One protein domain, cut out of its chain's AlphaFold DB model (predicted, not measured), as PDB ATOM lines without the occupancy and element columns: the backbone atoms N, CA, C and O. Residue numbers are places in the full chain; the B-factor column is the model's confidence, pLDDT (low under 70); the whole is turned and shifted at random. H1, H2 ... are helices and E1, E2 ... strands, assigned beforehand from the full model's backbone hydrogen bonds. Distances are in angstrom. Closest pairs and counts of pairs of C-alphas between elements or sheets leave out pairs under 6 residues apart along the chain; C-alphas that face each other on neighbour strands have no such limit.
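This is residues 2 to 86 of the 96 residues of an uncharacterized protein of Oceanospirillales bacterium (UniProt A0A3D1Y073). A small three-stranded sheet forms the middle layer between two helices: H3 runs along its strands over one face, and H4 crosses the other face. H1, H2 and H5 only graze this sheet. The 85 printed residues include H1 E1 E2 H2 H3 E3 H4 H5 in chain order; the sheet's order is E2 E1 E3, all antiparallel, and the class is mixed. The whole is compact, with a radius of gyration of the C-alphas of 11.8 A and spans of 30 by 28 by 24 A.

Start with the sheet: E1 is residues 18 to 23, 16.3 A long, E2 residues 29 to 33, 13.7 A, and E3 residues 59 to 63, 13.3 A. Find C-alpha 42 at (-6.641, 45.124, -34.074); from there H3 runs 19.9 A to residue 55. H4, residues 67 to 79, covers 19.0 A. H1, residues 2 to 10, begins at (-14.882, 54.052, -19.058) and covers 12.6 A; H2 is residues 36 to 39, 4.7 A, and H5 residues 81 to 85, 7.5 A.

Look between E1 and E3 for N 19 and O 62, 2.9 A apart; the hairpin E1 and E2 has N 20 and O 32 at 2.8 A. H3 is on the sheet at a height of 9.6 A, its closest C-alphas to E3 being Glu 53 and Ala 59, 6.1 A. H4, on the opposite face, has a height of 8.4 A; C-alphas Phe 31 and Ser 76 are its closest to E2, 6.1 A. These are three layers, helices on both faces of a sheet. E2, H2 H3 and E3 form a split strand-helix-strand unit, two same-way strands with E1 between them, with a right-handed crossover. H1 and H2 only just touch, with 3 pairs of C-alphas within 8 A, the closest Ala 5 and Leu 36, 7.5 A. Each O i to N i+4 pair is within hydrogen-bond range in H1 and H3, 8 of 9 in H4, 0 of 1 in H5, which has 2 of 2 O i to N i+3 pairs; H2 is too short for an i+4 pair.

The C-alphas of Tyr 26 and Asn 41 are the farthest apart, 33.2 A. The printed part has no cut, and no link is long. Confidence is under 70 at residues 25 to 27 and 81 to 86.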
ATOM      1  N   PHE A   2     -14.135  55.321 -19.131       78.56
ATOM      2  CA  PHE A   2     -14.882  54.052 -19.058       78.56
ATOM      3  C   PHE A   2     -16.352  54.197 -19.482       78.56
ATOM      4  O   PHE A   2     -16.820  53.439 -20.325       78.56
ATOM      5  N   SER A   3     -17.054  55.200 -18.946       81.69
ATOM      6  CA  SER A   3     -18.470  55.475 -19.233       81.69
ATOM      7  C   SER A   3     -18.756  55.641 -20.725       81.69
ATOM      8  O   SER A   3     -19.711  55.059 -21.221       81.69
ATOM      9  N   ASP A   4     -17.888  56.349 -21.452       83.44
ATOM     10  CA  ASP A   4     -18.013  56.520 -22.907       83.44
ATOM     11  C   ASP A   4     -17.928  55.172 -23.642       83.44
ATOM     12  O   ASP A   4     -18.751  54.865 -24.497       83.44
ATOM     13  N   ALA A   5     -16.967  54.319 -23.264       85.62
ATOM     14  CA  ALA A   5     -16.799  53.007 -23.878       85.62
ATOM     15  C   ALA A   5     -17.979  52.080 -23.564       85.62
ATOM     16  O   ALA A   5     -18.452  51.366 -24.443       85.62
ATOM     17  N   LEU A   6     -18.482  52.108 -22.326       84.12
ATOM     18  CA  LEU A   6     -19.677  51.358 -21.949       84.12
ATOM     19  C   LEU A   6     -20.900  51.843 -22.733       84.12
ATOM     20  O   LEU A   6     -21.635  51.016 -23.267       84.12
ATOM     21  N   ALA A   7     -21.078  53.164 -22.845       83.75
ATOM     22  CA  ALA A   7     -22.149  53.766 -23.626       83.75
ATOM     23  C   ALA A   7     -22.112  53.271 -25.076       83.75
ATOM     24  O   ALA A   7     -23.143  52.874 -25.606       83.75
ATOM     25  N   GLU A   8     -20.938  53.202 -25.701       83.75
ATOM     26  CA  GLU A   8     -20.790  52.679 -27.063       83.75
ATOM     27  C   GLU A   8     -21.185  51.195 -27.196       83.75
ATOM     28  O   GLU A   8     -21.793  50.824 -28.198       83.75
ATOM     29  N   VAL A   9     -20.894  50.346 -26.200       81.75
ATOM     30  CA  VAL A   9     -21.286  48.919 -26.215       81.75
ATOM     31  C   VAL A   9     -22.806  48.746 -26.161       81.75
ATOM     32  O   VAL A   9     -23.348  47.860 -26.828       81.75
ATOM     33  N   VAL A  10     -23.483  49.560 -25.346       81.12
ATOM     34  CA  VAL A  10     -24.934  49.446 -25.100       81.12
ATOM     35  C   VAL A  10     -25.779  50.285 -26.057       81.12
ATOM     36  O   VAL A  10     -26.987  50.074 -26.153       81.12
ATOM     37  N   SER A  11     -25.162  51.221 -26.779       79.56
ATOM     38  CA  SER A  11     -25.854  52.088 -27.730       79.56
ATOM     39  C   SER A  11     -26.309  51.334 -28.984       79.56
ATOM     40  O   SER A  11     -25.759  50.281 -29.340       79.56
ATOM     41  N   PRO A  12     -27.308  51.874 -29.702       79.44
ATOM     42  CA  PRO A  12     -27.632  51.422 -31.047       79.44
ATOM     43  C   PRO A  12     -26.390  51.384 -31.939       79.44
ATOM     44  O   PRO A  12     -25.556  52.291 -31.926       79.44
ATOM     45  N   ILE A  13     -26.273  50.324 -32.736       81.56
ATOM     46  CA  ILE A  13     -25.135  50.145 -33.635       81.56
ATOM     47  C   ILE A  13     -25.229  51.165 -34.770       81.56
ATOM     48  O   ILE A  13     -26.071  51.033 -35.656       81.56
ATOM     49  N   ASP A  14     -24.320  52.137 -34.798       80.94
ATOM     50  CA  ASP A  14     -24.119  52.971 -35.979       80.94
ATOM     51  C   ASP A  14     -23.016  52.385 -36.874       80.94
ATOM     52  O   ASP A  14     -23.285  51.496 -37.686       80.94
ATOM     53  N   SER A  15     -21.772  52.847 -36.747       87.56
ATOM     54  CA  SER A  15     -20.688  52.524 -37.683       87.56
ATOM     55  C   SER A  15     -19.391  52.052 -36.994       87.56
ATOM     56  O   SER A  15     -18.299  52.536 -37.311       87.56
ATOM     57  N   PRO A  16     -19.439  51.069 -36.070       93.62
ATOM     58  CA  PRO A  16     -18.239  50.597 -35.383       93.62
ATOM     59  C   PRO A  16     -17.294  49.878 -36.349       93.62
ATOM     60  O   PRO A  16     -17.738  49.264 -37.317       93.62
ATOM     61  N   ARG A  17     -15.977  49.935 -36.101       95.69
ATOM     62  CA  ARG A  17     -14.971  49.201 -36.907       95.69
ATOM     63  C   ARG A  17     -15.017  47.691 -36.677       95.69
ATOM     64  O   ARG A  17     -14.685  46.934 -37.586       95.69
ATOM     65  N   TYR A  18     -15.429  47.276 -35.485       97.25
ATOM     66  CA  TYR A  18     -15.591  45.879 -35.120       97.25
ATOM     67  C   TYR A  18     -16.920  45.661 -34.399       97.25
ATOM     68  O   TYR A  18     -17.383  46.529 -33.658       97.25
ATOM     69  N   LEU A  19     -17.504  44.487 -34.603       95.88
ATOM     70  CA  LEU A  19     -18.681  44.006 -33.892       95.88
ATOM     71  C   LEU A  19     -18.338  42.745 -33.108       95.88
ATOM     72  O   LEU A  19     -17.592  41.898 -33.596       95.88
ATOM     73  N   ILE A  20     -18.953  42.602 -31.941       96.31
ATOM     74  CA  ILE A  20     -19.071  41.331 -31.239       96.31
ATOM     75  C   ILE A  20     -20.426  40.729 -31.592       96.31
ATOM     76  O   ILE A  20     -21.462  41.339 -31.330       96.31
ATOM     77  N   ARG A  21     -20.422  39.535 -32.186       94.44
ATOM     78  CA  ARG A  21     -21.629  38.746 -32.447       94.44
ATOM     79  C   ARG A  21     -21.736  37.637 -31.416       94.44
ATOM     80  O   ARG A  21     -20.974  36.673 -31.465       94.44
ATOM     81  N   ARG A  22     -22.710  37.739 -30.518       90.56
ATOM     82  CA  ARG A  22     -23.017  36.697 -29.534       90.56
ATOM     83  C   ARG A  22     -24.112  35.787 -30.077       90.56
ATOM     84  O   ARG A  22     -25.138  36.267 -30.561       90.56
ATOM     85  N   LYS A  23     -23.932  34.471 -29.972       83.81
ATOM     86  CA  LYS A  23     -25.024  33.515 -30.202       83.81
ATOM     87  C   LYS A  23     -25.823  33.397 -28.905       83.81
ATOM     88  O   LYS A  23     -25.312  32.901 -27.909       83.81
ATOM     89  N   GLY A  24     -27.043  33.917 -28.902       73.81
ATOM     90  CA  GLY A  24     -27.990  33.726 -27.811       73.81
ATOM     91  C   GLY A  24     -28.674  32.363 -27.890       73.81
ATOM     92  O   GLY A  24     -28.576  31.640 -28.888       73.81
ATOM     93  N   SER A  25     -29.404  32.022 -26.832       69.44
ATOM     94  CA  SER A  25     -30.259  30.838 -26.809       69.44
ATOM     95  C   SER A  25     -31.374  30.950 -27.860       69.44
ATOM     96  O   SER A  25     -31.805  32.049 -28.215       69.44
ATOM     97  N   TYR A  26     -31.852  29.808 -28.360       68.00
ATOM     98  CA  TYR A  26     -32.950  29.724 -29.340       68.00
ATOM     99  C   TYR A  26     -32.659  30.375 -30.708       68.00
ATOM    100  O   TYR A  26     -33.562  30.869 -31.380       68.00
ATOM    101  N   GLY A  27     -31.391  30.391 -31.137       69.06
ATOM    102  CA  GLY A  27     -31.001  30.799 -32.495       69.06
ATOM    103  C   GLY A  27     -31.003  32.310 -32.751       69.06
ATOM    104  O   GLY A  27     -30.780  32.741 -33.884       69.06
ATOM    105  N   ARG A  28     -31.220  33.136 -31.720       75.25
ATOM    106  CA  ARG A  28     -31.123  34.598 -31.830       75.25
ATOM    107  C   ARG A  28     -29.676  35.039 -31.637       75.25
ATOM    108  O   ARG A  28     -29.058  34.706 -30.634       75.25
ATOM    109  N   SER A  29     -29.128  35.790 -32.588       83.12
ATOM    110  CA  SER A  29     -27.819  36.434 -32.426       83.12
ATOM    111  C   SER A  29     -27.993  37.876 -31.987       83.12
ATOM    112  O   SER A  29     -28.811  38.588 -32.566       83.12
ATOM    113  N   ASP A  30     -27.187  38.288 -31.017       88.00
ATOM    114  CA  ASP A  30     -27.096  39.669 -30.559       88.00
ATOM    115  C   ASP A  30     -25.774  40.290 -31.019       88.00
ATOM    116  O   ASP A  30     -24.800  39.575 -31.295       88.00
ATOM    117  N   PHE A  31     -25.751  41.612 -31.139       91.75
ATOM    118  CA  PHE A  31     -24.621  42.355 -31.676       91.75
ATOM    119  C   PHE A  31     -24.281  43.543 -30.785       91.75
ATOM    120  O   PHE A  31     -25.160  44.309 -30.398       91.75
ATOM    121  N   HIS A  32     -22.987  43.729 -30.541       92.38
ATOM    122  CA  HIS A  32     -22.459  44.852 -29.773       92.38
ATOM    123  C   HIS A  32     -21.301  45.511 -30.516       92.38
ATOM    124  O   HIS A  32     -20.512  44.836 -31.185       92.38
ATOM    125  N   ALA A  33     -21.183  46.830 -30.396       94.38
ATOM    126  CA  ALA A  33     -20.020  47.546 -30.898       94.38
ATOM    127  C   ALA A  33     -18.795  47.260 -30.019       94.38
ATOM    128  O   ALA A  33     -18.890  47.229 -28.793       94.38
ATOM    129  N   VAL A  34     -17.625  47.100 -30.643       95.62
ATOM    130  CA  VAL A  34     -16.361  47.283 -29.922       95.62
ATOM    131  C   VAL A  34     -16.121  48.790 -29.793       95.62
ATOM    132  O   VAL A  34     -16.115  49.463 -30.830       95.62
ATOM    133  N   PRO A  35     -15.892  49.323 -28.579       94.25
ATOM    134  CA  PRO A  35     -15.678  50.752 -28.373       94.25
ATOM    135  C   PRO A  35     -14.557  51.304 -29.247       94.25
ATOM    136  O   PRO A  35     -13.508  50.669 -29.384       94.25
ATOM    137  N   LEU A  36     -14.733  52.506 -29.793       92.50
ATOM    138  CA  LEU A  36     -13.836  53.144 -30.748       92.50
ATOM    139  C   LEU A  36     -12.389  53.122 -30.258       92.50
ATOM    140  O   LEU A  36     -11.503  52.710 -31.001       92.50
ATOM    141  N   LYS A  37     -12.151  53.473 -28.989       92.56
ATOM    142  CA  LYS A  37     -10.807  53.489 -28.382       92.56
ATOM    143  C   LYS A  37     -10.099  52.129 -28.427       92.56
ATOM    144  O   LYS A  37      -8.878  52.083 -28.543       92.56
ATOM    145  N   LEU A  38     -10.852  51.032 -28.368       94.00
ATOM    146  CA  LEU A  38     -10.331  49.667 -28.487       94.00
ATOM    147  C   LEU A  38     -10.321  49.189 -29.942       94.00
ATOM    148  O   LEU A  38      -9.484  48.382 -30.325       94.00
ATOM    149  N   ALA A  39     -11.210  49.726 -30.773       94.06
ATOM    150  CA  ALA A  39     -11.388  49.351 -32.168       94.06
ATOM    151  C   ALA A  39     -10.379  50.005 -33.137       94.06
ATOM    152  O   ALA A  39     -10.327  49.629 -34.310       94.06
ATOM    153  N   LEU A  40      -9.590  50.993 -32.689       93.00
ATOM    154  CA  LEU A  40      -8.543  51.634 -33.502       93.00
ATOM    155  C   LEU A  40      -7.365  50.695 -33.804       93.00
ATOM    156  O   LEU A  40      -6.755  50.819 -34.864       93.00
ATOM    157  N   ASN A  41      -7.069  49.758 -32.899       94.50
ATOM    158  CA  ASN A  41      -6.001  48.775 -33.041       94.50
ATOM    159  C   ASN A  41      -6.594  47.359 -33.017       94.50
ATOM    160  O   ASN A  41      -7.347  47.013 -32.108       94.50
ATOM    161  N   LYS A  42      -6.215  46.525 -33.991       95.38
ATOM    162  CA  LYS A  42      -6.641  45.124 -34.074       95.38
ATOM    163  C   LYS A  42      -6.326  44.342 -32.792       95.38
ATOM    164  O   LYS A  42      -7.201  43.630 -32.312       95.38
ATOM    165  N   SER A  43      -5.139  44.511 -32.203       97.69
ATOM    166  CA  SER A  43      -4.756  43.779 -30.986       97.69
ATOM    167  C   SER A  43      -5.642  44.132 -29.788       97.69
ATOM    168  O   SER A  43      -5.985  43.255 -28.994       97.69
ATOM    169  N   ASN A  44      -6.067  45.395 -29.684       97.44
ATOM    170  CA  ASN A  44      -6.984  45.859 -28.643       97.44
ATOM    171  C   ASN A  44      -8.405  45.330 -28.870       97.44
ATOM    172  O   ASN A  44      -9.054  44.907 -27.915       97.44
ATOM    173  N   ALA A  45      -8.878  45.299 -30.119       97.50
ATOM    174  CA  ALA A  45     -10.172  44.709 -30.461       97.50
ATOM    175  C   ALA A  45     -10.210  43.201 -30.153       97.50
ATOM    176  O   ALA A  45     -11.181  42.705 -29.585       97.50
ATOM    177  N   GLU A  46      -9.130  42.479 -30.453       98.19
ATOM    178  CA  GLU A  46      -8.977  41.066 -30.096       98.19
ATOM    179  C   GLU A  46      -8.872  40.864 -28.581       98.19
ATOM    180  O   GLU A  46      -9.447  39.923 -28.044       98.19
ATOM    181  N   ALA A  47      -8.175  41.748 -27.861       97.94
ATOM    182  CA  ALA A  47      -8.134  41.703 -26.402       97.94
ATOM    183  C   ALA A  47      -9.521  41.922 -25.788       97.94
ATOM    184  O   ALA A  47      -9.890  41.229 -24.842       97.94
ATOM    185  N   PHE A  48     -10.305  42.851 -26.336       97.06
ATOM    186  CA  PHE A  48     -11.691  43.051 -25.932       97.06
ATOM    187  C   PHE A  48     -12.528  41.793 -26.178       97.06
ATOM    188  O   PHE A  48     -13.212  41.342 -25.265       97.06
ATOM    189  N   HIS A  49     -12.418  41.181 -27.360       98.00
ATOM    190  CA  HIS A  49     -13.107  39.929 -27.690       98.00
ATOM    191  C   HIS A  49     -12.727  38.778 -26.750       98.00
ATOM    192  O   HIS A  49     -13.620  38.162 -26.181       98.00
ATOM    193  N   ARG A  50     -11.436  38.556 -26.472       98.06
ATOM    194  CA  ARG A  50     -10.997  37.525 -25.510       98.06
ATOM    195  C   ARG A  50     -11.580  37.739 -24.113       98.06
ATOM    196  O   ARG A  50     -11.988  36.788 -23.454       98.06
ATOM    197  N   ASN A  51     -11.620  38.988 -23.648       97.31
ATOM    198  CA  ASN A  51     -12.231  39.310 -22.359       97.31
ATOM    199  C   ASN A  51     -13.754  39.135 -22.400       97.31
ATOM    200  O   ASN A  51     -14.332  38.630 -21.442       97.31
ATOM    201  N   TRP A  52     -14.402  39.484 -23.510       95.81
ATOM    202  CA  TRP A  52     -15.823  39.217 -23.710       95.81
ATOM    203  C   TRP A  52     -16.126  37.723 -23.602       95.81
ATOM    204  O   TRP A  52     -17.017  37.332 -22.855       95.81
ATOM    205  N   GLU A  53     -15.357  36.871 -24.279       95.81
ATOM    206  CA  GLU A  53     -15.540  35.419 -24.200       95.81
ATOM    207  C   GLU A  53     -15.355  34.885 -22.781       95.81
ATOM    208  O   GLU A  53     -16.133  34.045 -22.332       95.81
ATOM    209  N   ARG A  54     -14.371  35.421 -22.053       96.50
ATOM    210  CA  ARG A  54     -14.080  35.025 -20.674       96.50
ATOM    211  C   ARG A  54     -15.164  35.437 -19.677       96.50
ATOM    212  O   ARG A  54     -15.446  34.674 -18.759       96.50
ATOM    213  N   TYR A  55     -15.710  36.645 -19.808       95.38
ATOM    214  CA  TYR A  55     -16.556  37.253 -18.771       95.38
ATOM    215  C   TYR A  55     -18.040  37.355 -19.145       95.38
ATOM    216  O   TYR A  55     -18.875  37.490 -18.257       95.38
ATOM    217  N   VAL A  56     -18.382  37.294 -20.433       91.69
ATOM    218  CA  VAL A  56     -19.757  37.439 -20.945       91.69
ATOM    219  C   VAL A  56     -20.225  36.170 -21.659       91.69
ATOM    220  O   VAL A  56     -21.378  35.767 -21.508       91.69
ATOM    221  N   GLY A  57     -19.342  35.527 -22.427       91.25
ATOM    222  CA  GLY A  57     -19.589  34.236 -23.070       91.25
ATOM    223  C   GLY A  57     -19.224  34.194 -24.560       91.25
ATOM    224  O   GLY A  57     -18.793  35.205 -25.120       91.25
ATOM    225  N   PRO A  58     -19.411  33.033 -25.219       93.31
ATOM    226  CA  PRO A  58     -18.917  32.779 -26.571       93.31
ATOM    227  C   PRO A  58     -19.417  33.796 -27.595       93.31
ATOM    228  O   PRO A  58     -20.621  34.070 -27.698       93.31
ATOM    229  N   ALA A  59     -18.494  34.337 -28.385       95.38
ATOM    230  CA  ALA A  59     -18.818  35.348 -29.376       95.38
ATOM    231  C   ALA A  59     -17.807  35.369 -30.523       95.38
ATOM    232  O   ALA A  59     -16.716  34.824 -30.426       95.38
ATOM    233  N   GLU A  60     -18.160  36.042 -31.611       96.62
ATOM    234  CA  GLU A  60     -17.279  36.237 -32.760       96.62
ATOM    235  C   GLU A  60     -16.930  37.719 -32.924       96.62
ATOM    236  O   GLU A  60     -17.806  38.580 -32.811       96.62
ATOM    237  N   LEU A  61     -15.666  38.009 -33.237       97.50
ATOM    238  CA  LEU A  61     -15.201  39.349 -33.590       97.50
ATOM    239  C   LEU A  61     -15.267  39.553 -35.107       97.50
ATOM    240  O   LEU A  61     -14.629  38.833 -35.872       97.50
ATOM    241  N   ILE A  62     -16.007  40.567 -35.550       97.38
ATOM    242  CA  ILE A  62     -16.275  40.820 -36.971       97.38
ATOM    243  C   ILE A  62     -15.750  42.199 -37.352       97.38
ATOM    244  O   ILE A  62     -16.204  43.206 -36.816       97.38
ATOM    245  N   TYR A  63     -14.822  42.264 -38.309       97.31
ATOM    246  CA  TYR A  63     -14.339  43.531 -38.865       97.31
ATOM    247  C   TYR A  63     -15.304  44.068 -39.922       97.31
ATOM    248  O   TYR A  63     -15.629  43.364 -40.870       97.31
ATOM    249  N   THR A  64     -15.741  45.320 -39.801       96.69
ATOM    250  CA  THR A  64     -16.849  45.865 -40.608       96.69
ATOM    251  C   THR A  64     -16.409  46.692 -41.814       96.69
ATOM    252  O   THR A  64     -17.254  47.152 -42.578       96.69
ATOM    253  N   ARG A  65     -15.102  46.923 -42.016       94.94
ATOM    254  CA  ARG A  65     -14.603  47.793 -43.104       94.94
ATOM    255  C   ARG A  65     -14.240  47.046 -44.390       94.94
ATOM    256  O   ARG A  65     -13.735  47.658 -45.325       94.94
ATOM    257  N   ASN A  66     -14.568  45.761 -44.477       95.69
ATOM    258  CA  ASN A  66     -14.557  44.981 -45.715       95.69
ATOM    259  C   ASN A  66     -15.999  44.702 -46.196       95.69
ATOM    260  O   ASN A  66     -16.966  45.022 -45.505       95.69
ATOM    261  N   ALA A  67     -16.163  44.160 -47.406       95.31
ATOM    262  CA  ALA A  67     -17.486  43.955 -48.005       95.31
ATOM    263  C   ALA A  67     -18.383  43.021 -47.172       95.31
ATOM    264  O   ALA A  67     -19.543  43.340 -46.916       95.31
ATOM    265  N   GLU A  68     -17.828  41.907 -46.701       94.50
ATOM    266  CA  GLU A  68     -18.542  40.928 -45.881       94.50
ATOM    267  C   GLU A  68     -19.023  41.533 -44.554       94.50
ATOM    268  O   GLU A  68     -20.202  41.458 -44.204       94.50
ATOM    269  N   GLY A  69     -18.132  42.220 -43.847       94.88
ATOM    270  CA  GLY A  69     -18.419  42.868 -42.579       94.88
ATOM    271  C   GLY A  69     -19.429  44.002 -42.692       94.88
ATOM    272  O   GLY A  69     -20.267  44.152 -41.804       94.88
ATOM    273  N   ARG A  70     -19.419  44.769 -43.792       94.31
ATOM    274  CA  ARG A  70     -20.460  45.778 -44.061       94.31
ATOM    275  C   ARG A  70     -21.843  45.141 -44.192       94.31
ATOM    276  O   ARG A  70     -22.808  45.678 -43.650       94.31
ATOM    277  N   ASN A  71     -21.936  43.981 -44.840       93.62
ATOM    278  CA  ASN A  71     -23.196  43.241 -44.947       93.62
ATOM    279  C   ASN A  71     -23.685  42.750 -43.577       93.62
ATOM    280  O   ASN A  71     -24.882  42.800 -43.290       93.62
ATOM    281  N   VAL A  72     -22.772  42.298 -42.711       93.50
ATOM    282  CA  VAL A  72     -23.113  41.933 -41.328       93.50
ATOM    283  C   VAL A  72     -23.570  43.155 -40.536       93.50
ATOM    284  O   VAL A  72     -24.595  43.084 -39.863       93.50
ATOM    285  N   LEU A  73     -22.859  44.280 -40.652       92.12
ATOM    286  CA  LEU A  73     -23.191  45.524 -39.965       92.12
ATOM    287  C   LEU A  73     -24.611  45.985 -40.307       92.12
ATOM    288  O   LEU A  73     -25.404  46.222 -39.398       92.12
ATOM    289  N   ALA A  74     -24.974  46.011 -41.591       90.62
ATOM    290  CA  ALA A  74     -26.323  46.373 -42.023       90.62
ATOM    291  C   ALA A  74     -27.402  45.484 -41.376       90.62
ATOM    292  O   ALA A  74     -28.392  45.988 -40.849       90.62
ATOM    293  N   LYS A  75     -27.184  44.161 -41.337       88.06
ATOM    294  CA  LYS A  75     -28.105  43.209 -40.692       88.06
ATOM    295  C   LYS A  75     -28.156  43.380 -39.172       88.06
ATOM    296  O   LYS A  75     -29.211  43.180 -38.577       88.06
ATOM    297  N   SER A  76     -27.031  43.723 -38.547       85.88
ATOM    298  CA  SER A  76     -26.926  43.866 -37.092       85.88
ATOM    299  C   SER A  76     -27.765  45.023 -36.559       85.88
ATOM    300  O   SER A  76     -28.391  44.867 -35.519       85.88
ATOM    301  N   ARG A  77     -27.887  46.131 -37.304       83.44
ATOM    302  CA  ARG A  77     -28.695  47.299 -36.903       83.44
ATOM    303  C   ARG A  77     -30.165  46.958 -36.636       83.44
ATOM    304  O   ARG A  77     -30.786  47.583 -35.788       83.44
ATOM    305  N   LEU A  78     -30.698  45.952 -37.333       77.94
ATOM    306  CA  LEU A  78     -32.077  45.473 -37.179       77.94
ATOM    307  C   LEU A  78     -32.230  44.389 -36.099       77.94
ATOM    308  O   LEU A  78     -33.342  44.097 -35.679       77.94
ATOM    309  N   LYS A  79     -31.130  43.730 -35.715       76.75
ATOM    310  CA  LYS A  79     -31.126  42.539 -34.848       76.75
ATOM    311  C   LYS A  79     -30.529  42.785 -33.468       76.75
ATOM    312  O   LYS A  79     -30.731  41.965 -32.580       76.75
ATOM    313  N   ALA A  80     -29.759  43.855 -33.310       75.25
ATOM    314  CA  ALA A  80     -29.108  44.195 -32.059       75.25
ATOM    315  C   ALA A  80     -30.154  44.481 -30.989       75.25
ATOM    316  O   ALA A  80     -31.099  45.236 -31.227       75.25
ATOM    317  N   PHE A  81     -29.956  43.930 -29.798       68.06
ATOM    318  CA  PHE A  81     -30.813  44.203 -28.654       68.06
ATOM    319  C   PHE A  81     -30.866  45.703 -28.334       68.06
ATOM    320  O   PHE A  81     -31.937  46.223 -28.036       68.06
ATOM    321  N   SER A  82     -29.760  46.434 -28.525       64.31
ATOM    322  CA  SER A  82     -29.710  47.892 -28.340       64.31
ATOM    323  C   SER A  82     -30.656  48.674 -29.257       64.31
ATOM    324  O   SER A  82     -31.070  49.775 -28.898       64.31
ATOM    325  N   SER A  83     -31.073  48.112 -30.399       60.88
ATOM    326  CA  SER A  83     -32.082  48.749 -31.258       60.88
ATOM    327  C   SER A  83     -33.437  48.911 -30.554       60.88
ATOM    328  O   SER A  83     -34.125  49.899 -30.798       60.88
ATOM    329  N   ALA A  84     -33.785  48.015 -29.621       62.47
ATOM    330  CA  ALA A  84     -35.003  48.123 -28.818       62.47
ATOM    331  C   ALA A  84     -34.951  49.293 -27.816       62.47
ATOM    332  O   ALA A  84     -35.986  49.858 -27.480       62.47
ATOM    333  N   PHE A  85     -33.749  49.704 -27.402       61.06
ATOM    334  CA  PHE A  85     -33.512  50.791 -26.443       61.06
ATOM    335  C   PHE A  85     -33.111  52.105 -27.117       61.06
ATOM    336  O   PHE A  85     -32.821  53.087 -26.436       61.06
ATOM    337  N   ALA A  86     -33.119  52.171 -28.453       60.66
ATOM    338  CA  ALA A  86     -32.665  53.340 -29.207       60.66
ATOM    339  C   ALA A  86     -33.396  54.646 -28.842       60.66
ATOM    340  O   ALA A  86     -32.856  55.729 -29.045       60.66
TER     341      ALA A  86